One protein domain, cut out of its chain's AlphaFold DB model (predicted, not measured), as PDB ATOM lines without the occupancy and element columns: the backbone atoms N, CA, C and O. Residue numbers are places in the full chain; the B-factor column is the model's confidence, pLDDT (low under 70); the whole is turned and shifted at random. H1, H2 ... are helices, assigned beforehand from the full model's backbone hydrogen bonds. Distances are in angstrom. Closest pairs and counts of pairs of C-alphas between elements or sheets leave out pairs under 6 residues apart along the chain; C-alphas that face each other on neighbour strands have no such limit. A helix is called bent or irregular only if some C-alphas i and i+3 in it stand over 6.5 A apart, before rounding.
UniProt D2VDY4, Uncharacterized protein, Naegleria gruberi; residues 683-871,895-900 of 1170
ATOM      1  N   ILE A 683      75.272 125.668  36.344       46.84
ATOM      2  CA  ILE A 683      74.708 124.783  35.310       46.84
ATOM      3  C   ILE A 683      74.177 123.484  35.932       46.84
ATOM      4  O   ILE A 683      74.868 122.819  36.695       46.84
ATOM      5  N   ASP A 684      72.969 123.102  35.516       59.41
ATOM      6  CA  ASP A 684      72.313 121.816  35.777       59.41
ATOM      7  C   ASP A 684      72.745 120.768  34.732       59.41
ATOM      8  O   ASP A 684      72.288 120.791  33.582       59.41
ATOM      9  N   LEU A 685      73.645 119.852  35.110       53.03
ATOM     10  CA  LEU A 685      74.270 118.884  34.195       53.03
ATOM     11  C   LEU A 685      73.291 117.876  33.577       53.03
ATOM     12  O   LEU A 685      73.570 117.348  32.502       53.03
ATOM     13  N   VAL A 686      72.118 117.658  34.183       63.72
ATOM     14  CA  VAL A 686      71.063 116.756  33.670       63.72
ATOM     15  C   VAL A 686      70.646 117.126  32.242       63.72
ATOM     16  O   VAL A 686      70.288 116.260  31.443       63.72
ATOM     17  N   ARG A 687      70.753 118.409  31.880       60.19
ATOM     18  CA  ARG A 687      70.426 118.932  30.544       60.19
ATOM     19  C   ARG A 687      71.467 118.591  29.466       60.19
ATOM     20  O   ARG A 687      71.239 118.906  28.300       60.19
ATOM     21  N   TYR A 688      72.586 117.952  29.824       52.53
ATOM     22  CA  TYR A 688      73.761 117.748  28.964       52.53
ATOM     23  C   TYR A 688      74.148 116.255  28.860       52.53
ATOM     24  O   TYR A 688      75.171 115.828  29.406       52.53
ATOM     25  N   PRO A 689      73.355 115.427  28.149       53.78
ATOM     26  CA  PRO A 689      73.455 113.967  28.222       53.78
ATOM     27  C   PRO A 689      74.772 113.352  27.749       53.78
ATOM     28  O   PRO A 689      75.201 112.330  28.285       53.78
ATOM     29  N   GLU A 690      75.463 113.966  26.791       52.56
ATOM     30  CA  GLU A 690      76.777 113.475  26.359       52.56
ATOM     31  C   GLU A 690      77.851 113.661  27.439       52.56
ATOM     32  O   GLU A 690      78.722 112.807  27.589       52.56
ATOM     33  N   LEU A 691      77.764 114.737  28.227       53.12
ATOM     34  CA  LEU A 691      78.691 115.013  29.323       53.12
ATOM     35  C   LEU A 691      78.413 114.096  30.520       53.12
ATOM     36  O   LEU A 691      79.338 113.470  31.028       53.12
ATOM     37  N   VAL A 692      77.141 113.944  30.904       59.59
ATOM     38  CA  VAL A 692      76.699 112.998  31.946       59.59
ATOM     39  C   VAL A 692      77.139 111.566  31.625       59.59
ATOM     40  O   VAL A 692      77.715 110.880  32.472       59.59
ATOM     41  N   THR A 693      76.941 111.114  30.385       62.12
ATOM     42  CA  THR A 693      77.347 109.759  29.983       62.12
ATOM     43  C   THR A 693      78.866 109.602  29.893       62.12
ATOM     44  O   THR A 693      79.379 108.580  30.343       62.12
ATOM     45  N   ASP A 694      79.617 110.581  29.366       58.88
ATOM     46  CA  ASP A 694      81.092 110.544  29.356       58.88
ATOM     47  C   ASP A 694      81.716 110.661  30.761       58.88
ATOM     48  O   ASP A 694      82.848 110.215  30.943       58.88
ATOM     49  N   ILE A 695      81.018 111.202  31.766       63.31
ATOM     50  CA  ILE A 695      81.426 111.086  33.176       63.31
ATOM     51  C   ILE A 695      81.243 109.631  33.632       63.31
ATOM     52  O   ILE A 695      82.220 108.951  33.945       63.31
ATOM     53  N   VAL A 696      80.005 109.125  33.591       68.19
ATOM     54  CA  VAL A 696      79.620 107.799  34.115       68.19
ATOM     55  C   VAL A 696      80.419 106.650  33.485       68.19
ATOM     56  O   VAL A 696      80.797 105.714  34.190       68.19
ATOM     57  N   LYS A 697      80.753 106.742  32.189       63.19
ATOM     58  CA  LYS A 697      81.535 105.744  31.433       63.19
ATOM     59  C   LYS A 697      82.939 105.451  31.961       63.19
ATOM     60  O   LYS A 697      83.437 104.356  31.724       63.19
ATOM     61  N   ASN A 698      83.612 106.433  32.561       58.28
ATOM     62  CA  ASN A 698      85.026 106.299  32.942       58.28
ATOM     63  C   ASN A 698      85.206 105.921  34.424       58.28
ATOM     64  O   ASN A 698      86.294 105.534  34.840       58.28
ATOM     65  N   LEU A 699      84.132 105.990  35.215       62.09
ATOM     66  CA  LEU A 699      84.134 105.613  36.625       62.09
ATOM     67  C   LEU A 699      84.145 104.086  36.803       62.09
ATOM     68  O   LEU A 699      83.539 103.340  36.035       62.09
ATOM     69  N   SER A 700      84.787 103.618  37.877       67.62
ATOM     70  CA  SER A 700      84.687 102.226  38.342       67.62
ATOM     71  C   SER A 700      83.239 101.859  38.681       67.62
ATOM     72  O   SER A 700      82.513 102.720  39.172       67.62
ATOM     73  N   LEU A 701      82.847 100.594  38.477       68.94
ATOM     74  CA  LEU A 701      81.459 100.105  38.528       68.94
ATOM     75  C   LEU A 701      80.586 100.715  39.643       68.94
ATOM     76  O   LEU A 701      79.535 101.276  39.336       68.94
ATOM     77  N   ASP A 702      81.039 100.686  40.899       71.38
ATOM     78  CA  ASP A 702      80.280 101.219  42.042       71.38
ATOM     79  C   ASP A 702      80.032 102.735  41.941       71.38
ATOM     80  O   ASP A 702      78.903 103.195  42.102       71.38
ATOM     81  N   LYS A 703      81.072 103.503  41.586       70.88
ATOM     82  CA  LYS A 703      80.994 104.959  41.365       70.88
ATOM     83  C   LYS A 703      80.209 105.316  40.104       70.88
ATOM     84  O   LYS A 703      79.542 106.342  40.065       70.88
ATOM     85  N   SER A 704      80.296 104.487  39.066       73.19
ATOM     86  CA  SER A 704      79.518 104.641  37.833       73.19
ATOM     87  C   SER A 704      78.024 104.505  38.130       73.19
ATOM     88  O   SER A 704      77.233 105.341  37.698       73.19
ATOM     89  N   LYS A 705      77.652 103.518  38.956       81.12
ATOM     90  CA  LYS A 705      76.288 103.339  39.453       81.12
ATOM     91  C   LYS A 705      75.833 104.519  40.323       81.12
ATOM     92  O   LYS A 705      74.811 105.111  40.012       81.12
ATOM     93  N   GLU A 706      76.597 104.874  41.358       79.81
ATOM     94  CA  GLU A 706      76.333 106.008  42.267       79.81
ATOM     95  C   GLU A 706      76.066 107.312  41.492       79.81
ATOM     96  O   GLU A 706      75.019 107.940  41.643       79.81
ATOM     97  N   MET A 707      76.970 107.655  40.571       73.50
ATOM     98  CA  MET A 707      76.866 108.832  39.710       73.50
ATOM     99  C   MET A 707      75.672 108.766  38.746       73.50
ATOM    100  O   MET A 707      75.031 109.779  38.473       73.50
ATOM    101  N   ALA A 708      75.364 107.587  38.201       77.50
ATOM    102  CA  ALA A 708      74.230 107.433  37.302       77.50
ATOM    103  C   ALA A 708      72.895 107.527  38.047       77.50
ATOM    104  O   ALA A 708      72.010 108.233  37.573       77.50
ATOM    105  N   ASP A 709      72.756 106.887  39.212       81.19
ATOM    106  CA  ASP A 709      71.563 106.994  40.056       81.19
ATOM    107  C   ASP A 709      71.313 108.457  40.471       81.19
ATOM    108  O   ASP A 709      70.193 108.938  40.308       81.19
ATOM    109  N   TYR A 710      72.358 109.206  40.851       81.69
ATOM    110  CA  TYR A 710      72.293 110.654  41.111       81.69
ATOM    111  C   TYR A 710      71.695 111.459  39.940       81.69
ATOM    112  O   TYR A 710      70.826 112.315  40.137       81.69
ATOM    113  N   PHE A 711      72.111 111.179  38.699       77.94
ATOM    114  CA  PHE A 711      71.539 111.848  37.526       77.94
ATOM    115  C   PHE A 711      70.114 111.362  37.206       77.94
ATOM    116  O   PHE A 711      69.260 112.186  36.875       77.94
ATOM    117  N   LEU A 712      69.823 110.062  37.335       78.50
ATOM    118  CA  LEU A 712      68.480 109.505  37.120       78.50
ATOM    119  C   LEU A 712      67.456 110.086  38.108       78.50
ATOM    120  O   LEU A 712      66.357 110.454  37.699       78.50
ATOM    121  N   GLU A 713      67.817 110.243  39.385       81.62
ATOM    122  CA  GLU A 713      66.957 110.856  40.409       81.62
ATOM    123  C   GLU A 713      66.643 112.331  40.119       81.62
ATOM    124  O   GLU A 713      65.550 112.804  40.431       81.62
ATOM    125  N   ARG A 714      67.548 113.046  39.436       74.44
ATOM    126  CA  ARG A 714      67.313 114.415  38.942       74.44
ATOM    127  C   ARG A 714      66.575 114.476  37.590       74.44
ATOM    128  O   ARG A 714      66.427 115.561  37.033       74.44
ATOM    129  N   GLY A 715      66.078 113.350  37.068       68.94
ATOM    130  CA  GLY A 715      65.244 113.291  35.858       68.94
ATOM    131  C   GLY A 715      65.989 112.977  34.556       68.94
ATOM    132  O   GLY A 715      65.451 113.209  33.471       68.94
ATOM    133  N   PHE A 716      67.214 112.456  34.634       73.38
ATOM    134  CA  PHE A 716      67.933 111.942  33.469       73.38
ATOM    135  C   PHE A 716      67.304 110.638  32.936       73.38
ATOM    136  O   PHE A 716      66.702 109.884  33.694       73.38
ATOM    137  N   LEU A 717      67.454 110.347  31.636       65.75
ATOM    138  CA  LEU A 717      66.867 109.150  31.011       65.75
ATOM    139  C   LEU A 717      67.880 108.003  30.902       65.75
ATOM    140  O   LEU A 717      68.958 108.176  30.326       65.75
ATOM    141  N   GLU A 718      67.490 106.799  31.335       68.44
ATOM    142  CA  GLU A 718      68.308 105.574  31.294       68.44
ATOM    143  C   GLU A 718      68.801 105.254  29.872       68.44
ATOM    144  O   GLU A 718      69.892 104.715  29.681       68.44
ATOM    145  N   SER A 719      68.011 105.631  28.858       60.25
ATOM    146  CA  SER A 719      68.339 105.458  27.441       60.25
ATOM    147  C   SER A 719      69.675 106.084  27.049       60.25
ATOM    148  O   SER A 719      70.408 105.493  26.260       60.25
ATOM    149  N   TYR A 720      70.017 107.257  27.596       64.94
ATOM    150  CA  TYR A 720      71.275 107.920  27.253       64.94
ATOM    151  C   TYR A 720      72.478 107.109  27.733       64.94
ATOM    152  O   TYR A 720      73.437 106.971  26.978       64.94
ATOM    153  N   PHE A 721      72.418 106.506  28.926       68.88
ATOM    154  CA  PHE A 721      73.480 105.611  29.390       68.88
ATOM    155  C   PHE A 721      73.618 104.393  28.473       68.88
ATOM    156  O   PHE A 721      74.709 104.173  27.950       68.88
ATOM    157  N   ILE A 722      72.521 103.674  28.195       65.50
ATOM    158  CA  ILE A 722      72.513 102.446  27.374       65.50
ATOM    159  C   ILE A 722      73.212 102.656  26.016       65.50
ATOM    160  O   ILE A 722      74.141 101.913  25.684       65.50
ATOM    161  N   TYR A 723      72.836 103.700  25.266       57.12
ATOM    162  CA  TYR A 723      73.408 103.987  23.940       57.12
ATOM    163  C   TYR A 723      74.859 104.485  23.971       57.12
ATOM    164  O   TYR A 723      75.560 104.426  22.962       57.12
ATOM    165  N   SER A 724      75.333 104.986  25.112       60.47
ATOM    166  CA  SER A 724      76.639 105.647  25.202       60.47
ATOM    167  C   SER A 724      77.837 104.685  25.254       60.47
ATOM    168  O   SER A 724      78.976 105.114  25.048       60.47
ATOM    169  N   PHE A 725      77.583 103.400  25.517       61.25
ATOM    170  CA  PHE A 725      78.571 102.346  25.752       61.25
ATOM    171  C   PHE A 725      78.917 101.558  24.475       61.25
ATOM    172  O   PHE A 725      78.240 100.584  24.124       61.25
ATOM    173  N   GLN A 726      79.999 101.963  23.805       51.06
ATOM    174  CA  GLN A 726      80.424 101.421  22.502       51.06
ATOM    175  C   GLN A 726      81.402 100.230  22.574       51.06
ATOM    176  O   GLN A 726      81.466  99.456  21.627       51.06
ATOM    177  N   ASN A 727      82.142 100.055  23.675       52.97
ATOM    178  CA  ASN A 727      83.132  98.979  23.826       52.97
ATOM    179  C   ASN A 727      82.605  97.865  24.741       52.97
ATOM    180  O   ASN A 727      82.016  98.160  25.780       52.97
ATOM    181  N   TYR A 728      82.867  96.600  24.405       48.09
ATOM    182  CA  TYR A 728      82.540  95.469  25.278       48.09
ATOM    183  C   TYR A 728      83.584  95.306  26.395       48.09
ATOM    184  O   TYR A 728      84.760  95.054  26.133       48.09
ATOM    185  N   SER A 729      83.138  95.400  27.646       63.53
ATOM    186  CA  SER A 729      83.845  94.927  28.840       63.53
ATOM    187  C   SER A 729      82.824  94.382  29.840       63.53
ATOM    188  O   SER A 729      81.630  94.653  29.712       63.53
ATOM    189  N   GLU A 730      83.277  93.624  30.839       59.09
ATOM    190  CA  GLU A 730      82.374  93.046  31.841       59.09
ATOM    191  C   GLU A 730      81.697  94.130  32.699       59.09
ATOM    192  O   GLU A 730      80.486  94.082  32.897       59.09
ATOM    193  N   ASP A 731      82.432  95.175  33.103       59.62
ATOM    194  CA  ASP A 731      81.856  96.332  33.807       59.62
ATOM    195  C   ASP A 731      80.768  97.023  32.968       59.62
ATOM    196  O   ASP A 731      79.698  97.356  33.477       59.62
ATOM    197  N   VAL A 732      81.006  97.186  31.659       64.31
ATOM    198  CA  VAL A 732      80.032  97.771  30.725       64.31
ATOM    199  C   VAL A 732      78.827  96.848  30.512       64.31
ATOM    200  O   VAL A 732      77.707  97.344  30.378       64.31
ATOM    201  N   ARG A 733      79.010  95.519  30.521       66.00
ATOM    202  CA  ARG A 733      77.900  94.552  30.491       66.00
ATOM    203  C   ARG A 733      77.015  94.722  31.726       66.00
ATOM    204  O   ARG A 733      75.812  94.920  31.576       66.00
ATOM    205  N   VAL A 734      77.604  94.736  32.923       68.69
ATOM    206  CA  VAL A 734      76.863  94.910  34.186       68.69
ATOM    207  C   VAL A 734      76.171  96.280  34.247       68.69
ATOM    208  O   VAL A 734      75.024  96.365  34.685       68.69
ATOM    209  N   GLN A 735      76.798  97.345  33.738       68.19
ATOM    210  CA  GLN A 735      76.169  98.668  33.612       68.19
ATOM    211  C   GLN A 735      74.974  98.652  32.640       68.19
ATOM    212  O   GLN A 735      73.897  99.138  32.990       68.19
ATOM    213  N   LYS A 736      75.102  98.044  31.449       65.75
ATOM    214  CA  LYS A 736      73.976  97.888  30.503       65.75
ATOM    215  C   LYS A 736      72.832  97.066  31.090       65.75
ATOM    216  O   LYS A 736      71.673  97.450  30.927       65.75
ATOM    217  N   GLU A 737      73.136  95.982  31.796       64.62
ATOM    218  CA  GLU A 737      72.145  95.152  32.487       64.62
ATOM    219  C   GLU A 737      71.437  95.937  33.599       64.62
ATOM    220  O   GLU A 737      70.210  95.883  33.690       64.62
ATOM    221  N   TYR A 738      72.169  96.749  34.370       75.88
ATOM    222  CA  TYR A 738      71.603  97.617  35.405       75.88
ATOM    223  C   TYR A 738      70.615  98.648  34.842       75.88
ATOM    224  O   TYR A 738      69.474  98.732  35.308       75.88
ATOM    225  N   PHE A 739      71.005  99.398  33.804       70.94
ATOM    226  CA  PHE A 739      70.121 100.390  33.184       70.94
ATOM    227  C   PHE A 739      68.942  99.737  32.453       70.94
ATOM    228  O   PHE A 739      67.821 100.239  32.538       70.94
ATOM    229  N   SER A 740      69.150  98.584  31.811       63.59
ATOM    230  CA  SER A 740      68.068  97.802  31.197       63.59
ATOM    231  C   SER A 740      67.069  97.292  32.239       63.59
ATOM    232  O   SER A 740      65.864  97.334  32.003       63.59
ATOM    233  N   TYR A 741      67.542  96.845  33.406       69.75
ATOM    234  CA  TYR A 741      66.693  96.431  34.523       69.75
ATOM    235  C   TYR A 741      65.901  97.610  35.104       69.75
ATOM    236  O   TYR A 741      64.675  97.526  35.184       69.75
ATOM    237  N   ARG A 742      66.557  98.739  35.430       69.00
ATOM    238  CA  ARG A 742      65.864  99.947  35.918       69.00
ATOM    239  C   ARG A 742      64.805 100.441  34.930       69.00
ATOM    240  O   ARG A 742      63.694 100.754  35.353       69.00
ATOM    241  N   ARG A 743      65.099 100.427  33.628       64.62
ATOM    242  CA  ARG A 743      64.169 100.895  32.592       64.62
ATOM    243  C   ARG A 743      62.925 100.014  32.434       64.62
ATOM    244  O   ARG A 743      61.844 100.535  32.171       64.62
ATOM    245  N   LYS A 744      63.029  98.696  32.662       62.50
ATOM    246  CA  LYS A 744      61.847  97.805  32.732       62.50
ATOM    247  C   LYS A 744      60.902  98.185  33.875       62.50
ATOM    248  O   LYS A 744      59.702  97.970  33.752       62.50
ATOM    249  N   LEU A 745      61.426  98.755  34.961       65.00
ATOM    250  CA  LEU A 745      60.634  99.212  36.105       65.00
ATOM    251  C   LEU A 745      60.048 100.624  35.911       65.00
ATOM    252  O   LEU A 745      59.082 100.964  36.591       65.00
ATOM    253  N   SER A 746      60.591 101.447  35.000       58.88
ATOM    254  CA  SER A 746      60.149 102.841  34.802       58.88
ATOM    255  C   SER A 746      59.010 103.024  33.787       58.88
ATOM    256  O   SER A 746      58.497 104.133  33.655       58.88
ATOM    257  N   ASN A 747      58.576 101.961  33.090       55.53
ATOM    258  CA  ASN A 747      57.513 101.985  32.062       55.53
ATOM    259  C   ASN A 747      57.727 103.020  30.929       55.53
ATOM    260  O   ASN A 747      56.787 103.376  30.214       55.53
ATOM    261  N   THR A 748      58.955 103.510  30.733       52.25
ATOM    262  CA  THR A 748      59.261 104.509  29.700       52.25
ATOM    263  C   THR A 748      59.374 103.866  28.306       52.25
ATOM    264  O   THR A 748      59.962 102.790  28.174       52.25
ATOM    265  N   PRO A 749      58.854 104.497  27.229       46.97
ATOM    266  CA  PRO A 749      58.961 103.955  25.873       46.97
ATOM    267  C   PRO A 749      60.414 103.677  25.466       46.97
ATOM    268  O   PRO A 749      61.300 104.507  25.686       46.97
ATOM    269  N   ILE A 750      60.664 102.510  24.863       50.81
ATOM    270  CA  ILE A 750      62.026 101.976  24.689       50.81
ATOM    271  C   ILE A 750      62.834 102.742  23.622       50.81
ATOM    272  O   ILE A 750      64.048 102.894  23.771       50.81
ATOM    273  N   VAL A 751      62.186 103.297  22.594       47.47
ATOM    274  CA  VAL A 751      62.865 103.943  21.458       47.47
ATOM    275  C   VAL A 751      62.258 105.316  21.158       47.47
ATOM    276  O   VAL A 751      61.063 105.424  20.880       47.47
ATOM    277  N   LYS A 752      63.093 106.364  21.128       39.56
ATOM    278  CA  LYS A 752      62.843 107.524  20.258       39.56
ATOM    279  C   LYS A 752      63.452 107.203  18.889       39.56
ATOM    280  O   LYS A 752      64.642 106.897  18.852       39.56
ATOM    281  N   PRO A 753      62.697 107.278  17.778       37.84
ATOM    282  CA  PRO A 753      63.244 107.114  16.435       37.84
ATOM    283  C   PRO A 753      63.948 108.412  16.004       37.84
ATOM    284  O   PRO A 753      63.470 109.135  15.138       37.84
ATOM    285  N   SER A 754      65.044 108.749  16.684       34.78
ATOM    286  CA  SER A 754      65.912 109.886  16.368       34.78
ATOM    287  C   SER A 754      67.192 109.395  15.697       34.78
ATOM    288  O   SER A 754      67.814 108.455  16.189       34.78
ATOM    289  N   ASN A 755      67.541 110.044  14.586       36.53
ATOM    290  CA  ASN A 755      68.534 109.654  13.584       36.53
ATOM    291  C   ASN A 755      69.903 109.214  14.159       36.53
ATOM    292  O   ASN A 755      70.351 109.703  15.196       36.53
ATOM    293  N   SER A 756      70.616 108.359  13.412       41.38
ATOM    294  CA  SER A 756      72.012 107.926  13.643       41.38
ATOM    295  C   SER A 756      72.304 107.094  14.914       41.38
ATOM    296  O   SER A 756      73.088 107.484  15.777       41.38
ATOM    297  N   LEU A 757      71.756 105.876  14.992       42.44
ATOM    298  CA  LEU A 757      72.184 104.858  15.965       42.44
ATOM    299  C   LEU A 757      72.640 103.578  15.251       42.44
ATOM    300  O   LEU A 757      71.807 102.813  14.777       42.44
ATOM    301  N   ASN A 758      73.959 103.340  15.228       45.25
ATOM    302  CA  ASN A 758      74.577 102.097  14.739       45.25
ATOM    303  C   ASN A 758      74.162 100.920  15.645       45.25
ATOM    304  O   ASN A 758      74.799 100.664  16.671       45.25
ATOM    305  N   TYR A 759      73.093 100.202  15.297       53.00
ATOM    306  CA  TYR A 759      72.470  99.220  16.202       53.00
ATOM    307  C   TYR A 759      73.085  97.804  16.166       53.00
ATOM    308  O   TYR A 759      72.774  96.981  17.028       53.00
ATOM    309  N   ASN A 760      74.003  97.542  15.230       53.69
ATOM    310  CA  ASN A 760      74.436  96.219  14.743       53.69
ATOM    311  C   ASN A 760      74.923  95.175  15.776       53.69
ATOM    312  O   ASN A 760      74.938  93.980  15.460       53.69
ATOM    313  N   GLU A 761      75.330  95.602  16.974       51.41
ATOM    314  CA  GLU A 761      75.713  94.725  18.100       51.41
ATOM    315  C   GLU A 761      74.990  95.103  19.402       51.41
ATOM    316  O   GLU A 761      74.535  94.224  20.138       51.41
ATOM    317  N   GLY A 762      74.813  96.407  19.659       53.81
ATOM    318  CA  GLY A 762      74.083  96.916  20.823       53.81
ATOM    319  C   GLY A 762      72.663  96.360  20.927       53.81
ATOM    320  O   GLY A 762      72.266  95.927  22.000       53.81
ATOM    321  N   PHE A 763      71.946  96.247  19.806       56.47
ATOM    322  CA  PHE A 763      70.584  95.707  19.768       56.47
ATOM    323  C   PHE A 763      70.483  94.240  20.229       56.47
ATOM    324  O   PHE A 763      69.523  93.848  20.892       56.47
ATOM    325  N   ILE A 764      71.483  93.414  19.910       56.81
ATOM    326  CA  ILE A 764      71.505  91.999  20.313       56.81
ATOM    327  C   ILE A 764      71.861  91.885  21.801       56.81
ATOM    328  O   ILE A 764      71.290  91.050  22.500       56.81
ATOM    329  N   LEU A 765      72.747  92.755  22.299       53.34
ATOM    330  CA  LEU A 765      73.013  92.901  23.732       53.34
ATOM    331  C   LEU A 765      71.769  93.380  24.494       53.34
ATOM    332  O   LEU A 765      71.475  92.833  25.550       53.34
ATOM    333  N   ASP A 766      71.000  94.320  23.947       55.91
ATOM    334  CA  ASP A 766      69.750  94.818  24.534       55.91
ATOM    335  C   ASP A 766      68.683  93.706  24.629       55.91
ATOM    336  O   ASP A 766      68.065  93.513  25.683       55.91
ATOM    337  N   LEU A 767      68.511  92.910  23.564       57.69
ATOM    338  CA  LEU A 767      67.654  91.716  23.574       57.69
ATOM    339  C   LEU A 767      68.158  90.643  24.555       57.69
ATOM    340  O   LEU A 767      67.345  90.011  25.228       57.69
ATOM    341  N   TYR A 768      69.475  90.455  24.684       55.34
ATOM    342  CA  TYR A 768      70.086  89.525  25.645       55.34
ATOM    343  C   TYR A 768      69.899  89.984  27.102       55.34
ATOM    344  O   TYR A 768      69.564  89.177  27.966       55.34
ATOM    345  N   CYS A 769      69.976  91.295  27.358       50.69
ATOM    346  CA  CYS A 769      69.564  91.932  28.615       50.69
ATOM    347  C   CYS A 769      68.030  91.896  28.820       50.69
ATOM    348  O   CYS A 769      67.509  92.369  29.837       50.69
ATOM    349  N   GLY A 770      67.279  91.334  27.868       49.31
ATOM    350  CA  GLY A 770      65.848  91.062  27.949       49.31
ATOM    351  C   GLY A 770      64.958  92.294  27.810       49.31
ATOM    352  O   GLY A 770      63.918  92.340  28.470       49.31
ATOM    353  N   LEU A 771      65.359  93.315  27.044       57.84
ATOM    354  CA  LEU A 771      64.460  94.409  26.656       57.84
ATOM    355  C   LEU A 771      63.300  93.842  25.817       57.84
ATOM    356  O   LEU A 771      63.497  93.413  24.683       57.84
ATOM    357  N   ASP A 772      62.086  93.827  26.381       57.81
ATOM    358  CA  ASP A 772      60.907  93.181  25.780       57.81
ATOM    359  C   ASP A 772      60.256  94.040  24.680       57.81
ATOM    360  O   ASP A 772      59.067  94.362  24.710       57.81
ATOM    361  N   LEU A 773      61.046  94.368  23.653       54.41
ATOM    362  CA  LEU A 773      60.582  94.913  22.369       54.41
ATOM    363  C   LEU A 773      59.605  93.971  21.643       54.41
ATOM    364  O   LEU A 773      58.960  94.370  20.681       54.41
ATOM    365  N   ILE A 774      59.487  92.726  22.109       59.66
ATOM    366  CA  ILE A 774      58.660  91.661  21.540       59.66
ATOM    367  C   ILE A 774      57.242  91.676  22.153       59.66
ATOM    368  O   ILE A 774      56.322  91.030  21.646       59.66
ATOM    369  N   SER A 775      57.027  92.435  23.233       63.19
ATOM    370  CA  SER A 775      55.702  92.693  23.809       63.19
ATOM    371  C   SER A 775      54.810  93.517  22.881       63.19
ATOM    372  O   SER A 775      53.612  93.247  22.800       63.19
ATOM    373  N   ASN A 776      55.390  94.472  22.146       72.69
ATOM    374  CA  ASN A 776      54.699  95.261  21.133       72.69
ATOM    375  C   ASN A 776      55.071  94.760  19.724       72.69
ATOM    376  O   ASN A 776      56.153  95.099  19.232       72.69
ATOM    377  N   PRO A 777      54.188  94.020  19.023       74.06
ATOM    378  CA  PRO A 777      54.500  93.495  17.694       74.06
ATOM    379  C   PRO A 777      54.849  94.599  16.685       74.06
ATOM    380  O   PRO A 777      55.691  94.379  15.821       74.06
ATOM    381  N   ASN A 778      54.279  95.803  16.822       70.25
ATOM    382  CA  ASN A 778      54.554  96.913  15.905       70.25
ATOM    383  C   ASN A 778      55.967  97.489  16.058       70.25
ATOM    384  O   ASN A 778      56.510  98.005  15.086       70.25
ATOM    385  N   ASP A 779      56.557  97.447  17.255       65.31
ATOM    386  CA  ASP A 779      57.908  97.974  17.468       65.31
ATOM    387  C   ASP A 779      58.960  96.923  17.096       65.31
ATOM    388  O   ASP A 779      59.925  97.261  16.416       65.31
ATOM    389  N   PHE A 780      58.705  95.640  17.387       73.00
ATOM    390  CA  PHE A 780      59.479  94.521  16.839       73.00
ATOM    391  C   PHE A 780      59.548  94.561  15.300       73.00
ATOM    392  O   PHE A 780      60.628  94.449  14.718       73.00
ATOM    393  N   GLU A 781      58.403  94.778  14.640       75.44
ATOM    394  CA  GLU A 781      58.305  94.907  13.183       75.44
ATOM    395  C   GLU A 781      59.116  96.099  12.659       75.44
ATOM    396  O   GLU A 781      60.002  95.911  11.828       75.44
ATOM    397  N   LYS A 782      58.893  97.313  13.187       68.62
ATOM    398  CA  LYS A 782      59.664  98.510  12.796       68.62
ATOM    399  C   LYS A 782      61.169  98.298  12.933       68.62
ATOM    400  O   LYS A 782      61.910  98.719  12.049       68.62
ATOM    401  N   THR A 783      61.632  97.660  14.010       65.94
ATOM    402  CA  THR A 783      63.066  97.433  14.228       65.94
ATOM    403  C   THR A 783      63.651  96.447  13.214       65.94
ATOM    404  O   THR A 783      64.734  96.702  12.691       65.94
ATOM    405  N   ALA A 784      62.928  95.379  12.856       72.06
ATOM    406  CA  ALA A 784      63.348  94.470  11.786       72.06
ATOM    407  C   ALA A 784      63.432  95.174  10.419       72.06
ATOM    408  O   ALA A 784      64.401  94.979   9.686       72.06
ATOM    409  N   LEU A 785      62.470  96.046  10.099       69.44
ATOM    410  CA  LEU A 785      62.475  96.828   8.856       69.44
ATOM    411  C   LEU A 785      63.578  97.904   8.845       69.44
ATOM    412  O   LEU A 785      64.206  98.123   7.813       69.44
ATOM    413  N   PHE A 786      63.875  98.531   9.987       64.88
ATOM    414  CA  PHE A 786      64.964  99.507  10.116       64.88
ATOM    415  C   PHE A 786      66.348  98.867   9.917       64.88
ATOM    416  O   PHE A 786      67.185  99.410   9.202       64.88
ATOM    417  N   GLN A 787      66.576  97.670  10.466       66.06
ATOM    418  CA  GLN A 787      67.831  96.927  10.270       66.06
ATOM    419  C   GLN A 787      68.037  96.433   8.822       66.06
ATOM    420  O   GLN A 787      69.165  96.139   8.429       66.06
ATOM    421  N   LEU A 788      66.979  96.388   8.004       63.72
ATOM    422  CA  LEU A 788      67.073  96.172   6.554       63.72
ATOM    423  C   LEU A 788      67.369  97.468   5.771       63.72
ATOM    424  O   LEU A 788      67.888  97.397   4.658       63.72
ATOM    425  N   LEU A 789      67.057  98.641   6.332       58.41
ATOM    426  CA  LEU A 789      67.225  99.949   5.687       58.41
ATOM    427  C   LEU A 789      68.661 100.480   5.750       58.41
ATOM    428  O   LEU A 789      69.219 100.816   4.707       58.41
ATOM    429  N   GLU A 790      69.259 100.510   6.947       56.12
ATOM    430  CA  GLU A 790      70.566 101.134   7.270       56.12
ATOM    431  C   GLU A 790      71.724 100.658   6.357       56.12
ATOM    432  O   GLU A 790      72.709 101.360   6.106       56.12
ATOM    433  N   ARG A 791      71.570  99.462   5.783       54.50
ATOM    434  CA  ARG A 791      72.502  98.832   4.844       54.50
ATOM    435  C   ARG A 791      72.496  99.435   3.432       54.50
ATOM    436  O   ARG A 791      73.531  99.407   2.770       54.50
ATOM    437  N   ASN A 792      71.359  99.936   2.944       50.12
ATOM    438  CA  ASN A 792      71.225 100.361   1.541       50.12
ATOM    439  C   ASN A 792      71.880 101.724   1.261       50.12
ATOM    440  O   ASN A 792      72.291 101.973   0.133       50.12
ATOM    441  N   GLU A 793      71.996 102.588   2.272       43.84
ATOM    442  CA  GLU A 793      72.565 103.939   2.133       43.84
ATOM    443  C   GLU A 793      74.095 103.959   2.298       43.84
ATOM    444  O   GLU A 793      74.776 104.813   1.738       43.84
ATOM    445  N   THR A 794      74.657 103.006   3.051       41.81
ATOM    446  CA  THR A 794      76.070 103.033   3.471       41.81
ATOM    447  C   THR A 794      77.019 102.218   2.586       41.81
ATOM    448  O   THR A 794      78.218 102.489   2.583       41.81
ATOM    449  N   GLY A 795      76.521 101.215   1.850       42.56
ATOM    450  CA  GLY A 795      77.228 100.490   0.775       42.56
ATOM    451  C   GLY A 795      78.501  99.697   1.136       42.56
ATOM    452  O   GLY A 795      79.012  98.963   0.293       42.56
ATOM    453  N   LEU A 796      79.031  99.833   2.357       36.72
ATOM    454  CA  LEU A 796      80.400  99.433   2.720       36.72
ATOM    455  C   LEU A 796      80.503  98.531   3.964       36.72
ATOM    456  O   LEU A 796      81.582  98.014   4.254       36.72
ATOM    457  N   THR A 797      79.419  98.329   4.717       43.47
ATOM    458  CA  THR A 797      79.436  97.519   5.944       43.47
ATOM    459  C   THR A 797      79.148  96.043   5.660       43.47
ATOM    460  O   THR A 797      78.111  95.668   5.112       43.47
ATOM    461  N   ILE A 798      80.068  95.168   6.078       47.78
ATOM    462  CA  ILE A 798      79.831  93.719   6.109       47.78
ATOM    463  C   ILE A 798      78.711  93.458   7.121       47.78
ATOM    464  O   ILE A 798      78.862  93.779   8.301       47.78
ATOM    465  N   VAL A 799      77.601  92.865   6.675       52.09
ATOM    466  CA  VAL A 799      76.458  92.570   7.552       52.09
ATOM    467  C   VAL A 799      76.908  91.648   8.683       52.09
ATOM    468  O   VAL A 799      77.443  90.562   8.433       52.09
ATOM    469  N   SER A 800      76.691  92.059   9.935       60.16
ATOM    470  CA  SER A 800      77.015  91.203  11.073       60.16
ATOM    471  C   SER A 800      76.160  89.931  11.005       60.16
ATOM    472  O   SER A 800      74.969  89.965  10.680       60.16
ATOM    473  N   LYS A 801      76.754  88.773  11.329       67.25
ATOM    474  CA  LYS A 801      76.028  87.483  11.351       67.25
ATOM    475  C   LYS A 801      74.799  87.534  12.274       67.25
ATOM    476  O   LYS A 801      73.841  86.795  12.072       67.25
ATOM    477  N   HIS A 802      74.835  88.438  13.251       67.06
ATOM    478  CA  HIS A 802      73.767  88.740  14.191       67.06
ATOM    479  C   HIS A 802      72.528  89.369  13.532       67.06
ATOM    480  O   HIS A 802      71.421  88.917  13.814       67.06
ATOM    481  N   ILE A 803      72.686  90.326  12.609       70.69
ATOM    482  CA  ILE A 803      71.552  90.940  11.887       70.69
ATOM    483  C   ILE A 803      70.889  89.919  10.959       70.69
ATOM    484  O   ILE A 803      69.666  89.789  10.961       70.69
ATOM    485  N   LEU A 804      71.682  89.129  10.223       77.31
ATOM    486  CA  LEU A 804      71.157  88.049   9.374       77.31
ATOM    487  C   LEU A 804      70.386  87.004  10.194       77.31
ATOM    488  O   LEU A 804      69.331  86.537   9.770       77.31
ATOM    489  N   LEU A 805      70.873  86.664  11.391       81.12
ATOM    490  CA  LEU A 805      70.156  85.786  12.313       81.12
ATOM    491  C   LEU A 805      68.845  86.423  12.807       81.12
ATOM    492  O   LEU A 805      67.822  85.747  12.824       81.12
ATOM    493  N   PHE A 806      68.842  87.714  13.153       80.50
ATOM    494  CA  PHE A 806      67.627  88.423  13.572       80.50
ATOM    495  C   PHE A 806      66.568  88.475  12.459       80.50
ATOM    496  O   PHE A 806      65.402  88.169  12.705       80.50
ATOM    497  N   ILE A 807      66.981  88.749  11.220       84.19
ATOM    498  CA  ILE A 807      66.137  88.684  10.016       84.19
ATOM    499  C   ILE A 807      65.516  87.289   9.849       84.19
ATOM    500  O   ILE A 807      64.303  87.164   9.674       84.19
ATOM    501  N   LYS A 808      66.322  86.225   9.960       89.25
ATOM    502  CA  LYS A 808      65.830  84.839   9.874       89.25
ATOM    503  C   LYS A 808      64.854  84.495  11.001       89.25
ATOM    504  O   LYS A 808      63.895  83.767  10.766       89.25
ATOM    505  N   LEU A 809      65.044  85.041  12.202       88.06
ATOM    506  CA  LEU A 809      64.132  84.862  13.338       88.06
ATOM    507  C   LEU A 809      62.816  85.651  13.179       88.06
ATOM    508  O   LEU A 809      61.759  85.150  13.563       88.06
ATOM    509  N   PHE A 810      62.850  86.836  12.559       89.62
ATOM    510  CA  PHE A 810      61.652  87.587  12.157       89.62
ATOM    511  C   PHE A 810      60.830  86.816  11.109       89.62
ATOM    512  O   PHE A 810      59.621  86.647  11.275       89.62
ATOM    513  N   LEU A 811      61.483  86.265  10.080       92.94
ATOM    514  CA  LEU A 811      60.829  85.411   9.083       92.94
ATOM    515  C   LEU A 811      60.280  84.115   9.707       92.94
ATOM    516  O   LEU A 811      59.130  83.768   9.450       92.94
ATOM    517  N   ALA A 812      61.028  83.459  10.603       93.75
ATOM    518  CA  ALA A 812      60.553  82.286  11.345       93.75
ATOM    519  C   ALA A 812      59.278  82.585  12.158       93.75
ATOM    520  O   ALA A 812      58.352  81.774  12.172       93.75
ATOM    521  N   LYS A 813      59.187  83.766  12.790       93.44
ATOM    522  CA  LYS A 813      57.969  84.233  13.475       93.44
ATOM    523  C   LYS A 813      56.805  84.421  12.497       93.44
ATOM    524  O   LYS A 813      55.718  83.919  12.770       93.44
ATOM    525  N   LEU A 814      57.023  85.070  11.348       93.69
ATOM    526  CA  LEU A 814      55.983  85.233  10.323       93.69
ATOM    527  C   LEU A 814      55.473  83.888   9.782       93.69
ATOM    528  O   LEU A 814      54.259  83.722   9.653       93.69
ATOM    529  N   TYR A 815      56.373  82.933   9.524       95.88
ATOM    530  CA  TYR A 815      56.023  81.563   9.138       95.88
ATOM    531  C   TYR A 815      55.203  80.874  10.229       95.88
ATOM    532  O   TYR A 815      54.088  80.436   9.959       95.88
ATOM    533  N   TYR A 816      55.695  80.829  11.471       95.81
ATOM    534  CA  TYR A 816      54.971  80.182  12.566       95.81
ATOM    535  C   TYR A 816      53.569  80.772  12.760       95.81
ATOM    536  O   TYR A 816      52.594  80.036  12.897       95.81
ATOM    537  N   GLU A 817      53.446  82.099  12.770       93.88
ATOM    538  CA  GLU A 817      52.192  82.780  13.093       93.88
ATOM    539  C   GLU A 817      51.137  82.690  11.984       93.88
ATOM    540  O   GLU A 817      49.951  82.846  12.290       93.88
ATOM    541  N   ASN A 818      51.525  82.460  10.723       93.81
ATOM    542  CA  ASN A 818      50.617  82.562   9.573       93.81
ATOM    543  C   ASN A 818      50.528  81.304   8.697       93.81
ATOM    544  O   ASN A 818      49.506  81.137   8.042       93.81
ATOM    545  N   ALA A 819      51.533  80.426   8.702       93.38
ATOM    546  CA  ALA A 819      51.543  79.203   7.904       93.38
ATOM    547  C   ALA A 819      51.198  77.938   8.710       93.38
ATOM    548  O   ALA A 819      51.121  77.928   9.950       93.38
ATOM    549  N   GLU A 820      51.025  76.845   7.971       93.12
ATOM    550  CA  GLU A 820      51.011  75.486   8.500       93.12
ATOM    551  C   GLU A 820      52.366  75.088   9.109       93.12
ATOM    552  O   GLU A 820      53.434  75.579   8.732       93.12
ATOM    553  N   LEU A 821      52.313  74.178  10.087       93.69
ATOM    554  CA  LEU A 821      53.469  73.792  10.899       93.69
ATOM    555  C   LEU A 821      54.595  73.165  10.062       93.69
ATOM    556  O   LEU A 821      55.768  73.434  10.301       93.69
ATOM    557  N   ASP A 822      54.234  72.396   9.041       94.69
ATOM    558  CA  ASP A 822      55.187  71.662   8.211       94.69
ATOM    559  C   ASP A 822      55.991  72.637   7.311       94.69
ATOM    560  O   ASP A 822      57.187  72.445   7.088       94.69
ATOM    561  N   LEU A 823      55.384  73.765   6.906       93.38
ATOM    562  CA  LEU A 823      56.060  74.857   6.189       93.38
ATOM    563  C   LEU A 823      56.997  75.662   7.112       93.38
ATOM    564  O   LEU A 823      58.079  76.077   6.693       93.38
ATOM    565  N   PHE A 824      56.614  75.864   8.379       96.12
ATOM    566  CA  PHE A 824      57.491  76.463   9.396       96.12
ATOM    567  C   PHE A 824      58.709  75.578   9.693       96.12
ATOM    568  O   PHE A 824      59.821  76.097   9.767       96.12
ATOM    569  N   ILE A 825      58.527  74.257   9.794       95.50
ATOM    570  CA  ILE A 825      59.633  73.300   9.952       95.50
ATOM    571  C   ILE A 825      60.586  73.397   8.755       95.50
ATOM    572  O   ILE A 825      61.776  73.630   8.958       95.50
ATOM    573  N   GLY A 826      60.076  73.360   7.517       94.00
ATOM    574  CA  GLY A 826      60.904  73.544   6.317       94.00
ATOM    575  C   GLY A 826      61.729  74.841   6.329       94.00
ATOM    576  O   GLY A 826      62.902  74.830   5.955       94.00
ATOM    577  N   PHE A 827      61.170  75.947   6.838       95.50
ATOM    578  CA  PHE A 827      61.913  77.198   7.026       95.50
ATOM    579  C   PHE A 827      63.020  77.084   8.093       95.50
ATOM    580  O   PHE A 827      64.139  77.565   7.875       95.50
ATOM    581  N   LEU A 828      62.732  76.454   9.242       94.19
ATOM    582  CA  LEU A 828      63.713  76.222  10.311       94.19
ATOM    583  C   LEU A 828      64.898  75.377   9.824       94.19
ATOM    584  O   LEU A 828      66.051  75.702  10.125       94.19
ATOM    585  N   GLU A 829      64.634  74.327   9.050       92.25
ATOM    586  CA  GLU A 829      65.680  73.481   8.481       92.25
ATOM    587  C   GLU A 829      66.498  74.248   7.436       92.25
ATOM    588  O   GLU A 829      67.715  74.376   7.585       92.25
ATOM    589  N   HIS A 830      65.841  74.832   6.428       90.81
ATOM    590  CA  HIS A 830      66.518  75.441   5.282       90.81
ATOM    591  C   HIS A 830      67.297  76.719   5.636       90.81
ATOM    592  O   HIS A 830      68.455  76.869   5.246       90.81
ATOM    593  N   HIS A 831      66.705  77.650   6.395       89.94
ATOM    594  CA  HIS A 831      67.346  78.944   6.660       89.94
ATOM    595  C   HIS A 831      68.139  78.980   7.971       89.94
ATOM    596  O   HIS A 831      69.130  79.717   8.041       89.94
ATOM    597  N   LEU A 832      67.735  78.216   8.996       88.19
ATOM    598  CA  LEU A 832      68.341  78.236  10.338       88.19
ATOM    599  C   LEU A 832      69.159  76.974  10.684       88.19
ATOM    600  O   LEU A 832      69.869  76.997  11.689       88.19
ATOM    601  N   ASN A 833      69.151  75.926   9.846       88.38
ATOM    602  CA  ASN A 833      69.794  74.623  10.104       88.38
ATOM    603  C   ASN A 833      69.273  73.926  11.382       88.38
ATOM    604  O   ASN A 833      70.005  73.195  12.055       88.38
ATOM    605  N   LEU A 834      68.009  74.172  11.742       87.81
ATOM    606  CA  LEU A 834      67.352  73.614  12.924       87.81
ATOM    607  C   LEU A 834      66.506  72.396  12.545       87.81
ATOM    608  O   LEU A 834      65.282  72.465  12.532       87.81
ATOM    609  N   PHE A 835      67.183  71.279  12.269       87.25
ATOM    610  CA  PHE A 835      66.552  69.979  12.024       87.25
ATOM    611  C   PHE A 835      65.650  69.575  13.198       87.25
ATOM    612  O   PHE A 835      66.115  69.494  14.342       87.25
ATOM    613  N   THR A 836      64.362  69.376  12.920       90.56
ATOM    614  CA  THR A 836      63.321  69.123  13.925       90.56
ATOM    615  C   THR A 836      62.092  68.503  13.276       90.56
ATOM    616  O   THR A 836      61.683  68.907  12.195       90.56
ATOM    617  N   ASP A 837      61.454  67.565  13.965       91.38
ATOM    618  CA  ASP A 837      60.161  67.023  13.555       91.38
ATOM    619  C   ASP A 837      58.981  67.764  14.215       91.38
ATOM    620  O   ASP A 837      59.135  68.643  15.074       91.38
ATOM    621  N   LYS A 838      57.777  67.396  13.773       93.88
ATOM    622  CA  LYS A 838      56.491  67.934  14.224       93.88
ATOM    623  C   LYS A 838      56.193  67.620  15.687       93.88
ATOM    624  O   LYS A 838      55.763  68.505  16.424       93.88
ATOM    625  N   GLU A 839      56.473  66.391  16.116       92.50
ATOM    626  CA  GLU A 839      56.272  65.957  17.502       92.50
ATOM    627  C   GLU A 839      57.170  66.745  18.465       92.50
ATOM    628  O   GLU A 839      56.738  67.106  19.558       92.50
ATOM    629  N   THR A 840      58.381  67.094  18.031       89.31
ATOM    630  CA  THR A 840      59.324  67.950  18.751       89.31
ATOM    631  C   THR A 840      58.799  69.376  18.888       89.31
ATOM    632  O   THR A 840      58.819  69.901  20.003       89.31
ATOM    633  N   ILE A 841      58.275  70.002  17.823       93.00
ATOM    634  CA  ILE A 841      57.667  71.341  17.946       93.00
ATOM    635  C   ILE A 841      56.470  71.304  18.900       93.00
ATOM    636  O   ILE A 841      56.428  72.087  19.847       93.00
ATOM    637  N   GLU A 842      55.531  70.372  18.713       93.06
ATOM    638  CA  GLU A 842      54.353  70.260  19.580       93.06
ATOM    639  C   GLU A 842      54.720  69.920  21.038       93.06
ATOM    640  O   GLU A 842      54.068  70.389  21.969       93.06
ATOM    641  N   SER A 843      55.779  69.136  21.258       90.69
ATOM    642  CA  SER A 843      56.357  68.870  22.581       90.69
ATOM    643  C   SER A 843      56.884  70.154  23.226       90.69
ATOM    644  O   SER A 843      56.541  70.445  24.375       90.69
ATOM    645  N   VAL A 844      57.642  70.971  22.483       90.44
ATOM    646  CA  VAL A 844      58.118  72.266  22.988       90.44
ATOM    647  C   VAL A 844      56.947  73.203  23.287       90.44
ATOM    648  O   VAL A 844      56.928  73.791  24.367       90.44
ATOM    649  N   GLU A 845      55.955  73.323  22.397       91.31
ATOM    650  CA  GLU A 845      54.777  74.183  22.613       91.31
ATOM    651  C   GLU A 845      54.046  73.860  23.922       91.31
ATOM    652  O   GLU A 845      53.626  74.775  24.628       91.31
ATOM    653  N   ARG A 846      53.929  72.569  24.263       88.81
ATOM    654  CA  ARG A 846      53.318  72.087  25.514       88.81
ATOM    655  C   ARG A 846      54.216  72.291  26.744       88.81
ATOM    656  O   ARG A 846      53.702  72.294  27.856       88.81
ATOM    657  N   SER A 847      55.533  72.431  26.559       85.50
ATOM    658  CA  SER A 847      56.501  72.653  27.647       85.50
ATOM    659  C   SER A 847      56.577  74.111  28.116       85.50
ATOM    660  O   SER A 847      56.933  74.365  29.265       85.50
ATOM    661  N   ILE A 848      56.266  75.069  27.237       84.12
ATOM    662  CA  ILE A 848      56.367  76.506  27.526       84.12
ATOM    663  C   ILE A 848      55.280  76.902  28.543       84.12
ATOM    664  O   ILE A 848      54.101  76.651  28.284       84.12
ATOM    665  N   PRO A 849      55.634  77.536  29.679       79.44
ATOM    666  CA  PRO A 849      54.660  77.889  30.706       79.44
ATOM    667  C   PRO A 849      53.627  78.907  30.208       79.44
ATOM    668  O   PRO A 849      53.887  79.724  29.321       79.44
ATOM    669  N   LEU A 850      52.434  78.852  30.808       75.81
ATOM    670  CA  LEU A 850      51.314  79.752  30.507       75.81
ATOM    671  C   LEU A 850      51.390  81.083  31.275       75.81
ATOM    672  O   LEU A 850      50.663  82.019  30.935       75.81
ATOM    673  N   SER A 851      52.254  81.173  32.292       68.50
ATOM    674  CA  SER A 851      52.648  82.426  32.938       68.50
ATOM    675  C   SER A 851      54.066  82.832  32.509       68.50
ATOM    676  O   SER A 851      54.844  82.017  32.017       68.50
ATOM    677  N   ASN A 852      54.409  84.106  32.711       60.91
ATOM    678  CA  ASN A 852      55.779  84.606  32.542       60.91
ATOM    679  C   ASN A 852      56.579  84.590  33.870       60.91
ATOM    680  O   ASN A 852      57.673  85.148  33.909       60.91
ATOM    681  N   GLU A 853      56.034  84.010  34.948       55.22
ATOM    682  CA  GLU A 853      56.649  83.977  36.289       55.22
ATOM    683  C   GLU A 853      57.205  82.587  36.656       55.22
ATOM    684  O   GLU A 853      58.059  82.478  37.535       55.22
ATOM    685  N   ASP A 854      56.774  81.528  35.960       57.12
ATOM    686  CA  ASP A 854      57.243  80.157  36.184       57.12
ATOM    687  C   ASP A 854      58.701  79.963  35.723       57.12
ATOM    688  O   ASP A 854      59.064  80.247  34.578       57.12
ATOM    689  N   SER A 855      59.543  79.404  36.597       57.81
ATOM    690  CA  SER A 855      60.933  79.066  36.273       57.81
ATOM    691  C   SER A 855      61.002  77.919  35.257       57.81
ATOM    692  O   SER A 855      60.705  76.769  35.584       57.81
ATOM    693  N   PHE A 856      61.417  78.228  34.030       68.06
ATOM    694  CA  PHE A 856      61.406  77.296  32.903       68.06
ATOM    695  C   PHE A 856      62.766  76.617  32.671       68.06
ATOM    696  O   PHE A 856      63.768  77.283  32.398       68.06
ATOM    697  N   GLU A 857      62.804  75.281  32.733       77.94
ATOM    698  CA  GLU A 857      64.024  74.508  32.473       77.94
ATOM    699  C   GLU A 857      64.335  74.399  30.970       77.94
ATOM    700  O   GLU A 857      63.587  73.832  30.167       77.94
ATOM    701  N   LEU A 858      65.496  74.932  30.583       80.94
ATOM    702  CA  LEU A 858      66.014  74.838  29.220       80.94
ATOM    703  C   LEU A 858      66.679  73.477  28.990       80.94
ATOM    704  O   LEU A 858      67.625  73.112  29.687       80.94
ATOM    705  N   SER A 859      66.234  72.774  27.950       84.69
ATOM    706  CA  SER A 859      66.728  71.454  27.556       84.69
ATOM    707  C   SER A 859      68.236  71.442  27.281       84.69
ATOM    708  O   SER A 859      68.827  72.421  26.823       84.69
ATOM    709  N   THR A 860      68.871  70.293  27.511       82.00
ATOM    710  CA  THR A 860      70.270  70.048  27.135       82.00
ATOM    711  C   THR A 860      70.440  69.812  25.630       82.00
ATOM    712  O   THR A 860      71.527  70.033  25.094       82.00
ATOM    713  N   ASN A 861      69.377  69.421  24.915       87.94
ATOM    714  CA  ASN A 861      69.391  69.296  23.458       87.94
ATOM    715  C   ASN A 861      69.394  70.692  22.808       87.94
ATOM    716  O   ASN A 861      68.484  71.489  23.024       87.94
ATOM    717  N   ARG A 862      70.404  70.976  21.973       80.94
ATOM    718  CA  ARG A 862      70.601  72.287  21.331       80.94
ATOM    719  C   ARG A 862      69.412  72.744  20.480       80.94
ATOM    720  O   ARG A 862      69.061  73.921  20.546       80.94
ATOM    721  N   ASN A 863      68.810  71.857  19.691       82.38
ATOM    722  CA  ASN A 863      67.713  72.225  18.792       82.38
ATOM    723  C   ASN A 863      66.453  72.488  19.619       82.38
ATOM    724  O   ASN A 863      65.895  73.580  19.535       82.38
ATOM    725  N   TYR A 864      66.110  71.561  20.523       87.00
ATOM    726  CA  TYR A 864      64.997  71.707  21.468       87.00
ATOM    727  C   TYR A 864      65.121  73.010  22.277       87.00
ATOM    728  O   TYR A 864      64.191  73.807  22.305       87.00
ATOM    729  N   LYS A 865      66.306  73.301  22.833       84.06
ATOM    730  CA  LYS A 865      66.618  74.555  23.540       84.06
ATOM    731  C   LYS A 865      66.456  75.800  22.668       84.06
ATOM    732  O   LYS A 865      65.996  76.828  23.153       84.06
ATOM    733  N   THR A 866      66.833  75.740  21.392       83.69
ATOM    734  CA  THR A 866      66.714  76.892  20.483       83.69
ATOM    735  C   THR A 866      65.248  77.177  20.149       83.69
ATOM    736  O   THR A 866      64.827  78.331  20.169       83.69
ATOM    737  N   ILE A 867      64.450  76.127  19.944       89.00
ATOM    738  CA  ILE A 867      63.001  76.204  19.716       89.00
ATOM    739  C   ILE A 867      62.284  76.678  20.998       89.00
ATOM    740  O   ILE A 867      61.440  77.569  20.936       89.00
ATOM    741  N   GLN A 868      62.683  76.180  22.175       84.69
ATOM    742  CA  GLN A 868      62.225  76.668  23.484       84.69
ATOM    743  C   GLN A 868      62.488  78.174  23.653       84.69
ATOM    744  O   GLN A 868      61.588  78.917  24.029       84.69
ATOM    745  N   LEU A 869      63.702  78.648  23.349       82.25
ATOM    746  CA  LEU A 869      64.057  80.070  23.445       82.25
ATOM    747  C   LEU A 869      63.277  80.932  22.438       82.25
ATOM    748  O   LEU A 869      62.827  82.021  22.794       82.25
ATOM    749  N   PHE A 870      63.055  80.438  21.215       87.75
ATOM    750  CA  PHE A 870      62.178  81.086  20.235       87.75
ATOM    751  C   PHE A 870      60.745  81.230  20.769       87.75
ATOM    752  O   PHE A 870      60.190  82.330  20.712       87.75
ATOM    753  N   PHE A 871      60.175  80.174  21.358       87.75
ATOM    754  CA  PHE A 871      58.815  80.228  21.899       87.75
ATOM    755  C   PHE A 871      58.675  81.014  23.211       87.75
ATOM    756  O   PHE A 871      57.609  81.558  23.508       87.75
ATOM    757  N   LEU A 895      53.415  92.370   3.014       82.62
ATOM    758  CA  LEU A 895      54.135  91.425   2.164       82.62
ATOM    759  C   LEU A 895      54.808  92.150   0.985       82.62
ATOM    760  O   LEU A 895      56.007  91.978   0.785       82.62
ATOM    761  N   PHE A 896      54.089  93.031   0.284       73.31
ATOM    762  CA  PHE A 896      54.639  93.933  -0.735       73.31
ATOM    763  C   PHE A 896      55.806  94.762  -0.175       73.31
ATOM    764  O   PHE A 896      56.899  94.766  -0.740       73.31
ATOM    765  N   SER A 897      55.602  95.425   0.969       70.69
ATOM    766  CA  SER A 897      56.622  96.275   1.600       70.69
ATOM    767  C   SER A 897      57.877  95.489   2.005       70.69
ATOM    768  O   SER A 897      58.994  95.960   1.794       70.69
ATOM    769  N   TYR A 898      57.709  94.275   2.540       81.69
ATOM    770  CA  TYR A 898      58.805  93.377   2.897       81.69
ATOM    771  C   TYR A 898      59.548  92.906   1.643       81.69
ATOM    772  O   TYR A 898      60.770  93.007   1.601       81.69
ATOM    773  N   LEU A 899      58.833  92.451   0.605       75.44
ATOM    774  CA  LEU A 899      59.432  92.041  -0.668       75.44
ATOM    775  C   LEU A 899      60.306  93.166  -1.235       75.44
ATOM    776  O   LEU A 899      61.482  92.938  -1.498       75.44
ATOM    777  N   VAL A 900      59.790  94.397  -1.327       69.88
ATOM    778  CA  VAL A 900      60.559  95.558  -1.812       69.88
ATOM    779  C   VAL A 900      61.810  95.834  -0.965       69.88
ATOM    780  O   VAL A 900      62.868  96.126  -1.526       69.88
TER     781      VAL A 900
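What this domain is: This is residues 683 to 871 and 895 to 900 of the 1170 residues of an uncharacterized protein of Naegleria gruberi (UniProt D2VDY4). Two loose groups of helices stand one after the other along the longest axis: a first lobe of H1 to H4, in which two helical hairpins touch each other, and a second lobe in which H6, H7 and H8 zigzag side by side in a row, with H9 and H10, which cross each other, to one side of H8. H5 lies in the middle between the lobes without clearly touching either, H11 lies beside H6, and residues 792 to 798 and 849 to 855 stick out. The printed part has 195 residues with eleven named helices, H1 to H11 in that order along the chain, and no named strand; the class is all helix. It is only just compact, close to loose, with a radius of gyration of the C-alphas of 19.6 A and spans of 63 by 43 by 27 A.

Where its parts are: Find C-alpha 689 at (73.455, 113.967, 28.222), where H1, residues 689 to 696, begins. H2 follows at residues 701 to 713, 18.2 A from first to last C-alpha, then H3 at residues 718 to 724, and H4 at residues 730 to 746, 24.5 A long. After residues 747 to 761, which hold no named element, look for the short H5 at residues 762 to 768. H6, residues 777 to 794, begins at C-alpha 777, (54.500, 93.495, 17.694), and runs 27.5 A; it is neither bent nor irregular, but only just, as C-alphas 788 and 791 are 6.3 A apart. H7, residues 801 to 818, runs 25.9 A, and H8, residues 821 to 832, runs 15.5 A. H9 holds residues 838 to 847, H10 residues 862 to 871, and H11 residues 895 to 900, ending at C-alpha 900, (60.559, 95.558, -1.812).

How they stand to each other: Start with the hairpin of H1 and H2: they touch, closest at the C-alphas of Val 696 and Ser 704, 4.9 A, at a shallow tilt of 33 degrees, only just short of steep, opposite ways. H3 and H4 form the next hairpin, with the C-alphas of Ile 722 and Lys 736 at 5.7 A and a shallow tilt of 29 degrees. H1 touches H3 about perpendicular, at 80 degrees, with the C-alphas of Thr 693 and Phe 721 at 5.7 A. H2 and H4 only just touch, with 3 pairs of C-alphas within 8 A, the closest those of Leu 701 and Asp 731, 6.1 A. H5 is close to but not clearly touching H4, at Ser 740 and Asp 766, C-alphas 7.5 A apart, and H7, at Ile 764 and His 802, C-alphas 7.3 A apart. H6 and H7 are a hairpin at a steep tilt of 39 degrees, closest at the C-alphas of Ala 784 and Ile 807, 6.7 A. H7 and H8, also a hairpin, stand at only 7 degrees, closest at the C-alphas of Tyr 815 and Phe 824, 5.3 A. H9 only just touches H8, with 3 pairs of C-alphas within 8 A, the closest those of Asp 822 and Lys 838, 7.2 A, at 85 degrees, about perpendicular. H10 touches H9 at a steep tilt of 59 degrees, with the C-alphas of Val 844 and Gln 868 at 6.0 A. H11 touches no helix; it is close to but not clearly touching H6, with the C-alphas of Leu 785 and Tyr 898 at 7.8 A. Of the 8 pairs that touch, 4 are at a shallow tilt, part aligned and part crossed packing. In H1 to H5 and H7 to H11 every O i to N i+4 pair is within hydrogen-bond range; in H6 it is 10 of 14.

The domain as a whole: The two C-alphas farthest apart are those of Ile 683 and Glu 839, 64.2 A. Residues 872 to 894 are not printed, and C-alphas 871 and 895 are 23.2 A apart across the cut. Of the links printed whole, H4 to H5 and H9 to H10 are long. The mean pLDDT of the printed part is 70.1, and 105 residues are under 70, among them residues 683 to 701, 740 to 775 and 785 to 802.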